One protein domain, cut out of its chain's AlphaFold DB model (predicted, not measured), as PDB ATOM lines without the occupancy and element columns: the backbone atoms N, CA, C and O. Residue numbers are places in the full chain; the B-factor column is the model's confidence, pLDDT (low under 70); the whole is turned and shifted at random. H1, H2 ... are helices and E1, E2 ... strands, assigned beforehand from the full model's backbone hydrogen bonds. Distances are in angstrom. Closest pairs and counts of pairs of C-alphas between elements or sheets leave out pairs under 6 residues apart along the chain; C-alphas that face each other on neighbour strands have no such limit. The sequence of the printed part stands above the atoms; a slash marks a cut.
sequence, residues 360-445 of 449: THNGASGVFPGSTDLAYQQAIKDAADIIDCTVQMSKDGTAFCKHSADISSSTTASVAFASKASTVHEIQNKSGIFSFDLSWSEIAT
ATOM      1  N   THR A 360      28.619  -7.811  16.149       93.44
ATOM      2  CA  THR A 360      29.927  -7.667  15.493       93.44
ATOM      3  C   THR A 360      29.831  -7.876  13.994       93.44
ATOM      4  O   THR A 360      29.041  -8.692  13.524       93.44
ATOM      5  N   HIS A 361      30.688  -7.187  13.244       92.31
ATOM      6  CA  HIS A 361      30.849  -7.369  11.804       92.31
ATOM      7  C   HIS A 361      31.966  -8.388  11.558       92.31
ATOM      8  O   HIS A 361      33.139  -8.056  11.668       92.31
ATOM      9  N   ASN A 362      31.635  -9.631  11.188       92.00
ATOM     10  CA  ASN A 362      32.620 -10.707  10.974       92.00
ATOM     11  C   ASN A 362      33.527 -11.008  12.192       92.00
ATOM     12  O   ASN A 362      34.695 -11.377  12.020       92.00
ATOM     13  N   GLY A 363      32.997 -10.893  13.414       93.00
ATOM     14  CA  GLY A 363      33.768 -10.999  14.657       93.00
ATOM     15  C   GLY A 363      34.497  -9.697  15.000       93.00
ATOM     16  O   GLY A 363      34.110  -8.625  14.546       93.00
ATOM     17  N   ALA A 364      35.575  -9.772  15.781       91.56
ATOM     18  CA  ALA A 364      36.433  -8.630  16.105       91.56
ATOM     19  C   ALA A 364      37.346  -8.260  14.916       91.56
ATOM     20  O   ALA A 364      38.574  -8.324  15.002       91.56
ATOM     21  N   SER A 365      36.743  -7.910  13.773       89.69
ATOM     22  CA  SER A 365      37.450  -7.700  12.502       89.69
ATOM     23  C   SER A 365      38.354  -6.463  12.472       89.69
ATOM     24  O   SER A 365      39.096  -6.277  11.513       89.69
ATOM     25  N   GLY A 366      38.264  -5.598  13.488       85.19
ATOM     26  CA  GLY A 366      39.208  -4.500  13.711       85.19
ATOM     27  C   GLY A 366      40.510  -4.940  14.391       85.19
ATOM     28  O   GLY A 366      41.495  -4.213  14.328       85.19
ATOM     29  N   VAL A 367      40.526  -6.128  15.010       84.62
ATOM     30  CA  VAL A 367      41.677  -6.673  15.755       84.62
ATOM     31  C   VAL A 367      42.338  -7.819  14.990       84.62
ATOM     32  O   VAL A 367      43.560  -7.885  14.882       84.62
ATOM     33  N   PHE A 368      41.532  -8.722  14.429       88.81
ATOM     34  CA  PHE A 368      41.992  -9.881  13.662       88.81
ATOM     35  C   PHE A 368      41.349  -9.903  12.274       88.81
ATOM     36  O   PHE A 368      40.258  -9.357  12.107       88.81
ATOM     37  N   PRO A 369      41.944 -10.588  11.276       89.38
ATOM     38  CA  PRO A 369      41.276 -10.806   9.998       89.38
ATOM     39  C   PRO A 369      39.871 -11.383  10.208       89.38
ATOM     40  O   PRO A 369      39.701 -12.415  10.864       89.38
ATOM     41  N   GLY A 370      38.858 -10.704   9.669       90.69
ATOM     42  CA  GLY A 370      37.456 -11.045   9.910       90.69
ATOM     43  C   GLY A 370      37.077 -12.449   9.427       90.69
ATOM     44  O   GLY A 370      37.691 -13.010   8.515       90.69
ATOM     45  N   SER A 371      36.020 -13.006  10.016       91.38
ATOM     46  CA  SER A 371      35.528 -14.362   9.743       91.38
ATOM     47  C   SER A 371      36.576 -15.454  10.017       91.38
ATOM     48  O   SER A 371      36.731 -16.395   9.235       91.38
ATOM     49  N   THR A 372      37.342 -15.295  11.095       90.25
ATOM     50  CA  THR A 372      38.315 -16.278  11.592       90.25
ATOM     51  C   THR A 372      37.984 -16.670  13.025       90.25
ATOM     52  O   THR A 372      37.345 -15.903  13.745       90.25
ATOM     53  N   ASP A 373      38.483 -17.825  13.467       91.56
ATOM     54  CA  ASP A 373      38.312 -18.275  14.852       91.56
ATOM     55  C   ASP A 373      38.861 -17.257  15.856       91.56
ATOM     56  O   ASP A 373      38.236 -17.027  16.884       91.56
ATOM     57  N   LEU A 374      39.983 -16.594  15.548       92.12
ATOM     58  CA  LEU A 374      40.549 -15.546  16.406       92.12
ATOM     59  C   LEU A 374      39.615 -14.334  16.514       92.12
ATOM     60  O   LEU A 374      39.344 -13.879  17.623       92.12
ATOM     61  N   ALA A 375      39.075 -13.851  15.389       92.81
ATOM     62  CA  ALA A 375      38.120 -12.743  15.390       92.81
ATOM     63  C   ALA A 375      36.836 -13.103  16.155       92.81
ATOM     64  O   ALA A 375      36.317 -12.286  16.913       92.81
ATOM     65  N   TYR A 376      36.328 -14.326  15.992       94.31
ATOM     66  CA  TYR A 376      35.130 -14.787  16.690       94.31
ATOM     67  C   TYR A 376      35.366 -15.002  18.182       94.31
ATOM     68  O   TYR A 376      34.570 -14.543  18.995       94.31
ATOM     69  N   GLN A 377      36.480 -15.622  18.570       93.75
ATOM     70  CA  GLN A 377      36.841 -15.782  19.977       93.75
ATOM     71  C   GLN A 377      37.043 -14.434  20.666       93.75
ATOM     72  O   GLN A 377      36.635 -14.280  21.813       93.75
ATOM     73  N   GLN A 378      37.651 -13.460  19.986       91.12
ATOM     74  CA  GLN A 378      37.808 -12.120  20.537       91.12
ATOM     75  C   GLN A 378      36.455 -11.416  20.695       91.12
ATOM     76  O   GLN A 378      36.176 -10.924  21.778       91.12
ATOM     77  N   ALA A 379      35.556 -11.495  19.708       91.88
ATOM     78  CA  ALA A 379      34.197 -10.954  19.835       91.88
ATOM     79  C   ALA A 379      33.421 -11.534  21.035       91.88
ATOM     80  O   ALA A 379      32.682 -10.815  21.702       91.88
ATOM     81  N   ILE A 380      33.602 -12.829  21.330       89.69
ATOM     82  CA  ILE A 380      33.019 -13.465  22.523       89.69
ATOM     83  C   ILE A 380      33.627 -12.877  23.801       89.69
ATOM     84  O   ILE A 380      32.897 -12.594  24.750       89.69
ATOM     85  N   LYS A 381      34.954 -12.693  23.842       86.88
ATOM     86  CA  LYS A 381      35.646 -12.087  24.992       86.88
ATOM     87  C   LYS A 381      35.206 -10.643  25.229       86.88
ATOM     88  O   LYS A 381      35.052 -10.259  26.383       86.88
ATOM     89  N   ASP A 382      34.936  -9.907  24.156       84.81
ATOM     90  CA  ASP A 382      34.434  -8.528  24.185       84.81
ATOM     91  C   ASP A 382      32.929  -8.455  24.523       84.81
ATOM     92  O   ASP A 382      32.328  -7.385  24.489       84.81
ATOM     93  N   ALA A 383      32.307  -9.596  24.861       86.38
ATOM     94  CA  ALA A 383      30.907  -9.728  25.260       86.38
ATOM     95  C   ALA A 383      29.894  -9.264  24.197       86.38
ATOM     96  O   ALA A 383      28.816  -8.762  24.531       86.38
ATOM     97  N   ALA A 384      30.209  -9.468  22.915       90.69
ATOM     98  CA  ALA A 384      29.235  -9.272  21.852       90.69
ATOM     99  C   ALA A 384      28.046 -10.234  21.989       90.69
ATOM    100  O   ALA A 384      28.214 -11.419  22.279       90.69
ATOM    101  N   ASP A 385      26.841  -9.736  21.710       90.69
ATOM    102  CA  ASP A 385      25.620 -10.546  21.766       90.69
ATOM    103  C   ASP A 385      25.457 -11.417  20.524       90.69
ATOM    104  O   ASP A 385      24.948 -12.535  20.594       90.69
ATOM    105  N   ILE A 386      25.849 -10.875  19.367       93.31
ATOM    106  CA  ILE A 386      25.709 -11.529  18.069       93.31
ATOM    107  C   ILE A 386      27.017 -11.416  17.297       93.31
ATOM    108  O   ILE A 386      27.618 -10.344  17.166       93.31
ATOM    109  N   ILE A 387      27.425 -12.545  16.727       93.62
ATOM    110  CA  ILE A 387      28.503 -12.617  15.752       93.62
ATOM    111  C   ILE A 387      27.881 -12.756  14.371       93.62
ATOM    112  O   ILE A 387      27.251 -13.774  14.082       93.62
ATOM    113  N   ASP A 388      28.051 -11.741  13.524       91.81
ATOM    114  CA  ASP A 388      27.661 -11.847  12.122       91.81
ATOM    115  C   ASP A 388      28.540 -12.873  11.388       91.81
ATOM    116  O   ASP A 388      29.772 -12.918  11.522       91.81
ATOM    117  N   CYS A 389      27.877 -13.681  10.570       90.19
ATOM    118  CA  CYS A 389      28.471 -14.573   9.597       90.19
ATOM    119  C   CYS A 389      27.778 -14.323   8.255       90.19
ATOM    120  O   CYS A 389      26.731 -14.899   7.957       90.19
ATOM    121  N   THR A 390      28.396 -13.495   7.410       90.56
ATOM    122  CA  THR A 390      27.979 -13.397   6.011       90.56
ATOM    123  C   THR A 390      28.285 -14.731   5.324       90.56
ATOM    124  O   THR A 390      29.450 -15.104   5.176       90.56
ATOM    125  N   VAL A 391      27.249 -15.472   4.937       93.69
ATOM    126  CA  VAL A 391      27.402 -16.816   4.364       93.69
ATOM    127  C   VAL A 391      27.795 -16.730   2.891       93.69
ATOM    128  O   VAL A 391      27.138 -16.055   2.103       93.69
ATOM    129  N   GLN A 392      28.846 -17.459   2.520       95.25
ATOM    130  CA  GLN A 392      29.233 -17.752   1.141       95.25
ATOM    131  C   GLN A 392      29.176 -19.258   0.892       95.25
ATOM    132  O   GLN A 392      29.201 -20.053   1.833       95.25
ATOM    133  N   MET A 393      29.119 -19.644  -0.382       96.81
ATOM    134  CA  MET A 393      29.025 -21.038  -0.809       96.81
ATOM    135  C   MET A 393      30.226 -21.406  -1.672       96.81
ATOM    136  O   MET A 393      30.595 -20.658  -2.577       96.81
ATOM    137  N   SER A 394      30.819 -22.570  -1.420       97.44
ATOM    138  CA  SER A 394      31.760 -23.191  -2.350       97.44
ATOM    139  C   SER A 394      31.028 -23.846  -3.528       97.44
ATOM    140  O   SER A 394      29.826 -24.123  -3.468       97.44
ATOM    141  N   LYS A 395      31.770 -24.167  -4.591       97.19
ATOM    142  CA  LYS A 395      31.274 -24.877  -5.781       97.19
ATOM    143  C   LYS A 395      30.617 -26.222  -5.459       97.19
ATOM    144  O   LYS A 395      29.679 -26.636  -6.133       97.19
ATOM    145  N   ASP A 396      31.135 -26.918  -4.451       97.88
ATOM    146  CA  ASP A 396      30.647 -28.211  -3.962       97.88
ATOM    147  C   ASP A 396      29.593 -28.084  -2.842       97.88
ATOM    148  O   ASP A 396      29.214 -29.087  -2.243       97.88
ATOM    149  N   GLY A 397      29.075 -26.876  -2.590       96.00
ATOM    150  CA  GLY A 397      27.915 -26.651  -1.724       96.00
ATOM    151  C   GLY A 397      28.221 -26.519  -0.230       96.00
ATOM    152  O   GLY A 397      27.301 -26.573   0.582       96.00
ATOM    153  N   THR A 398      29.483 -26.324   0.157       97.56
ATOM    154  CA  THR A 398      29.858 -26.054   1.553       97.56
ATOM    155  C   THR A 398      29.634 -24.578   1.878       97.56
ATOM    156  O   THR A 398      30.199 -23.698   1.226       97.56
ATOM    157  N   ALA A 399      28.818 -24.306   2.897       96.12
ATOM    158  CA  ALA A 399      28.590 -22.960   3.416       96.12
ATOM    159  C   ALA A 399      29.709 -22.548   4.384       96.12
ATOM    160  O   ALA A 399      30.118 -23.341   5.233       96.12
ATOM    161  N   PHE A 400      30.181 -21.305   4.295       93.69
ATOM    162  CA  PHE A 400      31.201 -20.768   5.199       93.69
ATOM    163  C   PHE A 400      31.069 -19.254   5.395       93.69
ATOM    164  O   PHE A 400      30.493 -18.555   4.562       93.69
ATOM    165  N   CYS A 401      31.623 -18.734   6.492       92.50
ATOM    166  CA  CYS A 401      31.567 -17.307   6.799       92.50
ATOM    167  C   CYS A 401      32.656 -16.524   6.056       92.50
ATOM    168  O   CYS A 401      33.858 -16.748   6.251       92.50
ATOM    169  N   LYS A 402      32.239 -15.558   5.237       90.88
ATOM    170  CA  LYS A 402      33.131 -14.632   4.543       90.88
ATOM    171  C   LYS A 402      32.372 -13.386   4.083       90.88
ATOM    172  O   LYS A 402      31.328 -13.472   3.450       90.88
ATOM    173  N   HIS A 403      32.970 -12.220   4.322       89.25
ATOM    174  CA  HIS A 403      32.367 -10.921   4.001       89.25
ATOM    175  C   HIS A 403      31.916 -10.740   2.537       89.25
ATOM    176  O   HIS A 403      30.970 -10.008   2.278       89.25
ATOM    177  N   SER A 404      32.602 -11.366   1.580       91.81
ATOM    178  CA  SER A 404      32.346 -11.186   0.148       91.81
ATOM    179  C   SER A 404      32.504 -12.504  -0.598       91.81
ATOM    180  O   SER A 404      33.376 -13.308  -0.243       91.81
ATOM    181  N   ALA A 405      31.692 -12.678  -1.644       93.88
ATOM    182  CA  ALA A 405      31.796 -13.777  -2.593       93.88
ATOM    183  C   ALA A 405      33.117 -13.730  -3.370       93.88
ATOM    184  O   ALA A 405      33.686 -14.792  -3.619       93.88
ATOM    185  N   ASP A 406      33.614 -12.531  -3.705       95.38
ATOM    186  CA  ASP A 406      34.970 -12.333  -4.225       95.38
ATOM    187  C   ASP A 406      35.967 -12.407  -3.062       95.38
ATOM    188  O   ASP A 406      36.004 -11.561  -2.160       95.38
ATOM    189  N   ILE A 407      36.774 -13.463  -3.064       94.06
ATOM    190  CA  ILE A 407      37.731 -13.749  -1.996       94.06
ATOM    191  C   ILE A 407      39.152 -13.291  -2.339       94.06
ATOM    192  O   ILE A 407      40.056 -13.464  -1.520       94.06
ATOM    193  N   SER A 408      39.363 -12.669  -3.502       92.31
ATOM    194  CA  SER A 408      40.686 -12.281  -4.006       92.31
ATOM    195  C   SER A 408      41.383 -11.180  -3.194       92.31
ATOM    196  O   SER A 408      42.608 -11.180  -3.098       92.31
ATOM    197  N   SER A 409      40.625 -10.264  -2.581       87.75
ATOM    198  CA  SER A 409      41.154  -9.077  -1.883       87.75
ATOM    199  C   SER A 409      41.600  -9.320  -0.441       87.75
ATOM    200  O   SER A 409      42.331  -8.519   0.126       87.75
ATOM    201  N   SER A 410      41.138 -10.410   0.168       87.62
ATOM    202  CA  SER A 410      41.294 -10.701   1.607       87.62
ATOM    203  C   SER A 410      41.866 -12.094   1.859       87.62
ATOM    204  O   SER A 410      41.901 -12.576   2.993       87.62
ATOM    205  N   THR A 411      42.287 -12.767   0.787       92.25
ATOM    206  CA  THR A 411      42.965 -14.055   0.850       92.25
ATOM    207  C   THR A 411      44.044 -14.148  -0.224       92.25
ATOM    208  O   THR A 411      44.073 -13.359  -1.165       92.25
ATOM    209  N   THR A 412      44.876 -15.183  -0.156       94.31
ATOM    210  CA  THR A 412      45.883 -15.498  -1.182       94.31
ATOM    211  C   THR A 412      45.305 -16.028  -2.508       94.31
ATOM    212  O   THR A 412      46.062 -16.506  -3.356       94.31
ATOM    213  N   ALA A 413      43.982 -15.980  -2.713       94.25
ATOM    214  CA  ALA A 413      43.326 -16.541  -3.897       94.25
ATOM    215  C   ALA A 413      43.804 -15.901  -5.200       94.25
ATOM    216  O   ALA A 413      43.997 -16.617  -6.179       94.25
ATOM    217  N   SER A 414      44.043 -14.585  -5.202       91.81
ATOM    218  CA  SER A 414      44.511 -13.831  -6.377       91.81
ATOM    219  C   SER A 414      45.791 -14.403  -6.989       91.81
ATOM    220  O   SER A 414      45.965 -14.342  -8.202       91.81
ATOM    221  N   VAL A 415      46.653 -15.007  -6.167       92.81
ATOM    222  CA  VAL A 415      47.885 -15.669  -6.610       92.81
ATOM    223  C   VAL A 415      47.641 -17.150  -6.907       92.81
ATOM    224  O   VAL A 415      48.069 -17.646  -7.945       92.81
ATOM    225  N   ALA A 416      46.944 -17.864  -6.017       94.31
ATOM    226  CA  ALA A 416      46.777 -19.317  -6.111       94.31
ATOM    227  C   ALA A 416      45.836 -19.767  -7.245       94.31
ATOM    228  O   ALA A 416      46.026 -20.836  -7.820       94.31
ATOM    229  N   PHE A 417      44.830 -18.954  -7.573       95.31
ATOM    230  CA  PHE A 417      43.746 -19.306  -8.492       95.31
ATOM    231  C   PHE A 417      43.503 -18.225  -9.552       95.31
ATOM    232  O   PHE A 417      42.383 -18.068 -10.033       95.31
ATOM    233  N   ALA A 418      44.549 -17.499  -9.961       93.12
ATOM    234  CA  ALA A 418      44.466 -16.456 -10.991       93.12
ATOM    235  C   ALA A 418      43.819 -16.943 -12.303       93.12
ATOM    236  O   ALA A 418      43.093 -16.198 -12.957       93.12
ATOM    237  N   SER A 419      44.036 -18.211 -12.673       94.75
ATOM    238  CA  SER A 419      43.436 -18.839 -13.861       94.75
ATOM    239  C   SER A 419      41.919 -19.028 -13.774       94.75
ATOM    240  O   SER A 419      41.285 -19.293 -14.792       94.75
ATOM    241  N   LYS A 420      41.340 -18.899 -12.576       93.56
ATOM    242  CA  LYS A 420      39.899 -18.981 -12.314       93.56
ATOM    243  C   LYS A 420      39.254 -17.606 -12.126       93.56
ATOM    244  O   LYS A 420      38.116 -17.530 -11.680       93.56
ATOM    245  N   ALA A 421      39.970 -16.525 -12.437       94.19
ATOM    246  CA  ALA A 421      39.400 -15.190 -12.378       94.19
ATOM    247  C   ALA A 421      38.278 -15.033 -13.417       94.19
ATOM    248  O   ALA A 421      38.445 -15.376 -14.589       94.19
ATOM    249  N   SER A 422      37.140 -14.502 -12.987       95.00
ATOM    250  CA  SER A 422      35.960 -14.291 -13.822       95.00
ATOM    251  C   SER A 422      35.323 -12.937 -13.501       95.00
ATOM    252  O   SER A 422      35.699 -12.265 -12.541       95.00
ATOM    253  N   THR A 423      34.393 -12.475 -14.339       95.81
ATOM    254  CA  THR A 423      33.597 -11.266 -14.070       95.81
ATOM    255  C   THR A 423      32.135 -11.665 -13.984       95.81
ATOM    256  O   THR A 423      31.598 -12.235 -14.930       95.81
ATOM    257  N   VAL A 424      31.506 -11.362 -12.850       94.69
ATOM    258  CA  VAL A 424      30.090 -11.637 -12.585       94.69
ATOM    259  C   VAL A 424      29.410 -10.299 -12.331       94.69
ATOM    260  O   VAL A 424      29.520  -9.740 -11.238       94.69
ATOM    261  N   HIS A 425      28.763  -9.758 -13.364       93.69
ATOM    262  CA  HIS A 425      28.234  -8.389 -13.376       93.69
ATOM    263  C   HIS A 425      27.143  -8.145 -12.327       93.69
ATOM    264  O   HIS A 425      26.981  -7.017 -11.869       93.69
ATOM    265  N   GLU A 426      26.438  -9.194 -11.907       94.06
ATOM    266  CA  GLU A 426      25.453  -9.159 -10.828       94.06
ATOM    267  C   GLU A 426      26.088  -8.891  -9.454       94.06
ATOM    268  O   GLU A 426      25.400  -8.429  -8.547       94.06
ATOM    269  N   ILE A 427      27.389  -9.167  -9.296       90.06
ATOM    270  CA  ILE A 427      28.143  -8.959  -8.051       90.06
ATOM    271  C   ILE A 427      29.042  -7.727  -8.169       90.06
ATOM    272  O   ILE A 427      29.002  -6.842  -7.316       90.06
ATOM    273  N   GLN A 428      29.877  -7.669  -9.212       93.06
ATOM    274  CA  GLN A 428      30.818  -6.571  -9.433       93.06
ATOM    275  C   GLN A 428      31.275  -6.468 -10.895       93.06
ATOM    276  O   GLN A 428      31.362  -7.450 -11.625       93.06
ATOM    277  N   ASN A 429      31.680  -5.264 -11.301       92.62
ATOM    278  CA  ASN A 429      32.175  -4.994 -12.659       92.62
ATOM    279  C   ASN A 429      33.675  -5.274 -12.861       92.62
ATOM    280  O   ASN A 429      34.200  -5.046 -13.949       92.62
ATOM    281  N   LYS A 430      34.385  -5.717 -11.819       93.62
ATOM    282  CA  LYS A 430      35.812  -6.051 -11.881       93.62
ATOM    283  C   LYS A 430      35.990  -7.563 -11.882       93.62
ATOM    284  O   LYS A 430      35.255  -8.263 -11.189       93.62
ATOM    285  N   SER A 431      37.009  -8.037 -12.594       93.81
ATOM    286  CA  SER A 431      37.429  -9.435 -12.504       93.81
ATOM    287  C   SER A 431      37.845  -9.772 -11.070       93.81
ATOM    288  O   SER A 431      38.532  -8.974 -10.429       93.81
ATOM    289  N   GLY A 432      37.412 -10.929 -10.578       95.00
ATOM    290  CA  GLY A 432      37.630 -11.400  -9.214       95.00
ATOM    291  C   GLY A 432      37.715 -12.921  -9.158       95.00
ATOM    292  O   GLY A 432      37.580 -13.595 -10.179       95.00
ATOM    293  N   ILE A 433      37.955 -13.470  -7.966       96.56
ATOM    294  CA  ILE A 433      37.942 -14.924  -7.747       96.56
ATOM    295  C   ILE A 433      36.812 -15.225  -6.786       96.56
ATOM    296  O   ILE A 433      36.883 -14.879  -5.605       96.56
ATOM    297  N   PHE A 434      35.770 -15.866  -7.303       96.69
ATOM    298  CA  PHE A 434      34.553 -16.093  -6.549       96.69
ATOM    299  C   PHE A 434      34.571 -17.438  -5.828       96.69
ATOM    300  O   PHE A 434      34.989 -18.464  -6.360       96.69
ATOM    301  N   SER A 435      34.081 -17.429  -4.593       96.25
ATOM    302  CA  SER A 435      33.965 -18.615  -3.736       96.25
ATOM    303  C   SER A 435      33.200 -19.769  -4.392       96.25
ATOM    304  O   SER A 435      33.636 -20.915  -4.294       96.25
ATOM    305  N   PHE A 436      32.128 -19.478  -5.131       95.69
ATOM    306  CA  PHE A 436      31.309 -20.488  -5.809       95.69
ATOM    307  C   PHE A 436      31.980 -21.126  -7.040       95.69
ATOM    308  O   PHE A 436      31.466 -22.113  -7.564       95.69
ATOM    309  N   ASP A 437      33.142 -20.625  -7.473       96.06
ATOM    310  CA  ASP A 437      33.951 -21.223  -8.546       96.06
ATOM    311  C   ASP A 437      35.030 -22.193  -8.010       96.06
ATOM    312  O   ASP A 437      35.666 -22.925  -8.784       96.06
ATOM    313  N   LEU A 438      35.228 -22.239  -6.686       96.75
ATOM    314  CA  LEU A 438      36.226 -23.063  -5.998       96.75
ATOM    315  C   LEU A 438      35.573 -24.159  -5.149       96.75
ATOM    316  O   LEU A 438      34.546 -23.926  -4.514       96.75
ATOM    317  N   SER A 439      36.169 -25.352  -5.090       97.38
ATOM    318  CA  SER A 439      35.736 -26.370  -4.117       97.38
ATOM    319  C   SER A 439      36.147 -25.980  -2.695       97.38
ATOM    320  O   SER A 439      37.084 -25.203  -2.493       97.38
ATOM    321  N   TRP A 440      35.502 -26.557  -1.679       96.81
ATOM    322  CA  TRP A 440      35.901 -26.320  -0.291       96.81
ATOM    323  C   TRP A 440      37.361 -26.712  -0.030       96.81
ATOM    324  O   TRP A 440      38.091 -25.989   0.646       96.81
ATOM    325  N   SER A 441      37.819 -27.816  -0.630       97.06
ATOM    326  CA  SER A 441      39.212 -28.262  -0.517       97.06
ATOM    327  C   SER A 441      40.211 -27.247  -1.076       97.06
ATOM    328  O   SER A 441      41.323 -27.170  -0.573       97.06
ATOM    329  N   GLU A 442      39.836 -26.474  -2.102       96.38
ATOM    330  CA  GLU A 442      40.657 -25.383  -2.639       96.38
ATOM    331  C   GLU A 442      40.635 -24.170  -1.702       96.38
ATOM    332  O   GLU A 442      41.693 -23.644  -1.356       96.38
ATOM    333  N   ILE A 443      39.450 -23.765  -1.232       95.19
ATOM    334  CA  ILE A 443      39.274 -22.620  -0.324       95.19
ATOM    335  C   ILE A 443      40.034 -22.829   0.991       95.19
ATOM    336  O   ILE A 443      40.692 -21.906   1.469       95.19
ATOM    337  N   ALA A 444      40.017 -24.042   1.543       93.12
ATOM    338  CA  ALA A 444      40.706 -24.385   2.786       93.12
ATOM    339  C   ALA A 444      42.242 -24.234   2.715       93.12
ATOM    340  O   ALA A 444      42.898 -24.182   3.754       93.12
ATOM    341  N   THR A 445      42.833 -24.143   1.515       95.12
ATOM    342  CA  THR A 445      44.281 -23.897   1.344       95.12
ATOM    343  C   THR A 445      44.665 -22.420   1.429       95.12
ATOM    344  O   THR A 445      45.847 -22.090   1.556       95.12
TER     345      THR A 445
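AT A GLANCE: This is residues 360 to 445 of the 449 residues of a protein of Zea mays (UniProt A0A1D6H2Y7). There is little regular structure: a mostly looped chain makes two unequal lobes, H1 with the loop of residues 360 to 372 at one end of the long axis, and the E1 and E2 hairpin, short H2 and H3 and long loops in the larger lobe. The 86 printed residues include, in order, H1, E1, E2, H2 and H3; the sheet E1 - E2 is antiparallel. The class is mixed, helices and strands, with only 23 residues in named elements. The whole is compact, radius of gyration of the C-alphas 13.8 A, yet elongated, spanning 41 by 26 by 22 A.

IN THESE COORDINATES: H1, residues 373 to 381, begins at C-alpha (38.312, -18.275, 14.852) and is 12.2 A long. E1 is residues 391 to 393, 6.9 A; E2 is 399 to 401, 7.2 A. H2 is 413 to 416 and H3 440 to 443, each 5.0 A; H3 ends at C-alpha (39.274, -22.620, -0.324).

HOW THE PARTS SIT: E1 and E2 form a hairpin, antiparallel at 137 degrees, with N 392 and O 400 within hydrogen-bond range at 2.8 A. H1 is apart from E2, H2 and H3. H2 and H3 are only just apart, closest 8.1 A. In H1 every O i to N i+4 pair is within hydrogen-bond range; H2 and H3 are too short for such a pair.

THE WHOLE: The C-alphas of Ala 383 and Ser 419, the two farthest apart, are 42.1 A apart. The printed part has no cut; the links E2 to H2 and H2 to H3 are long. No printed residue is under 70 in pLDDT.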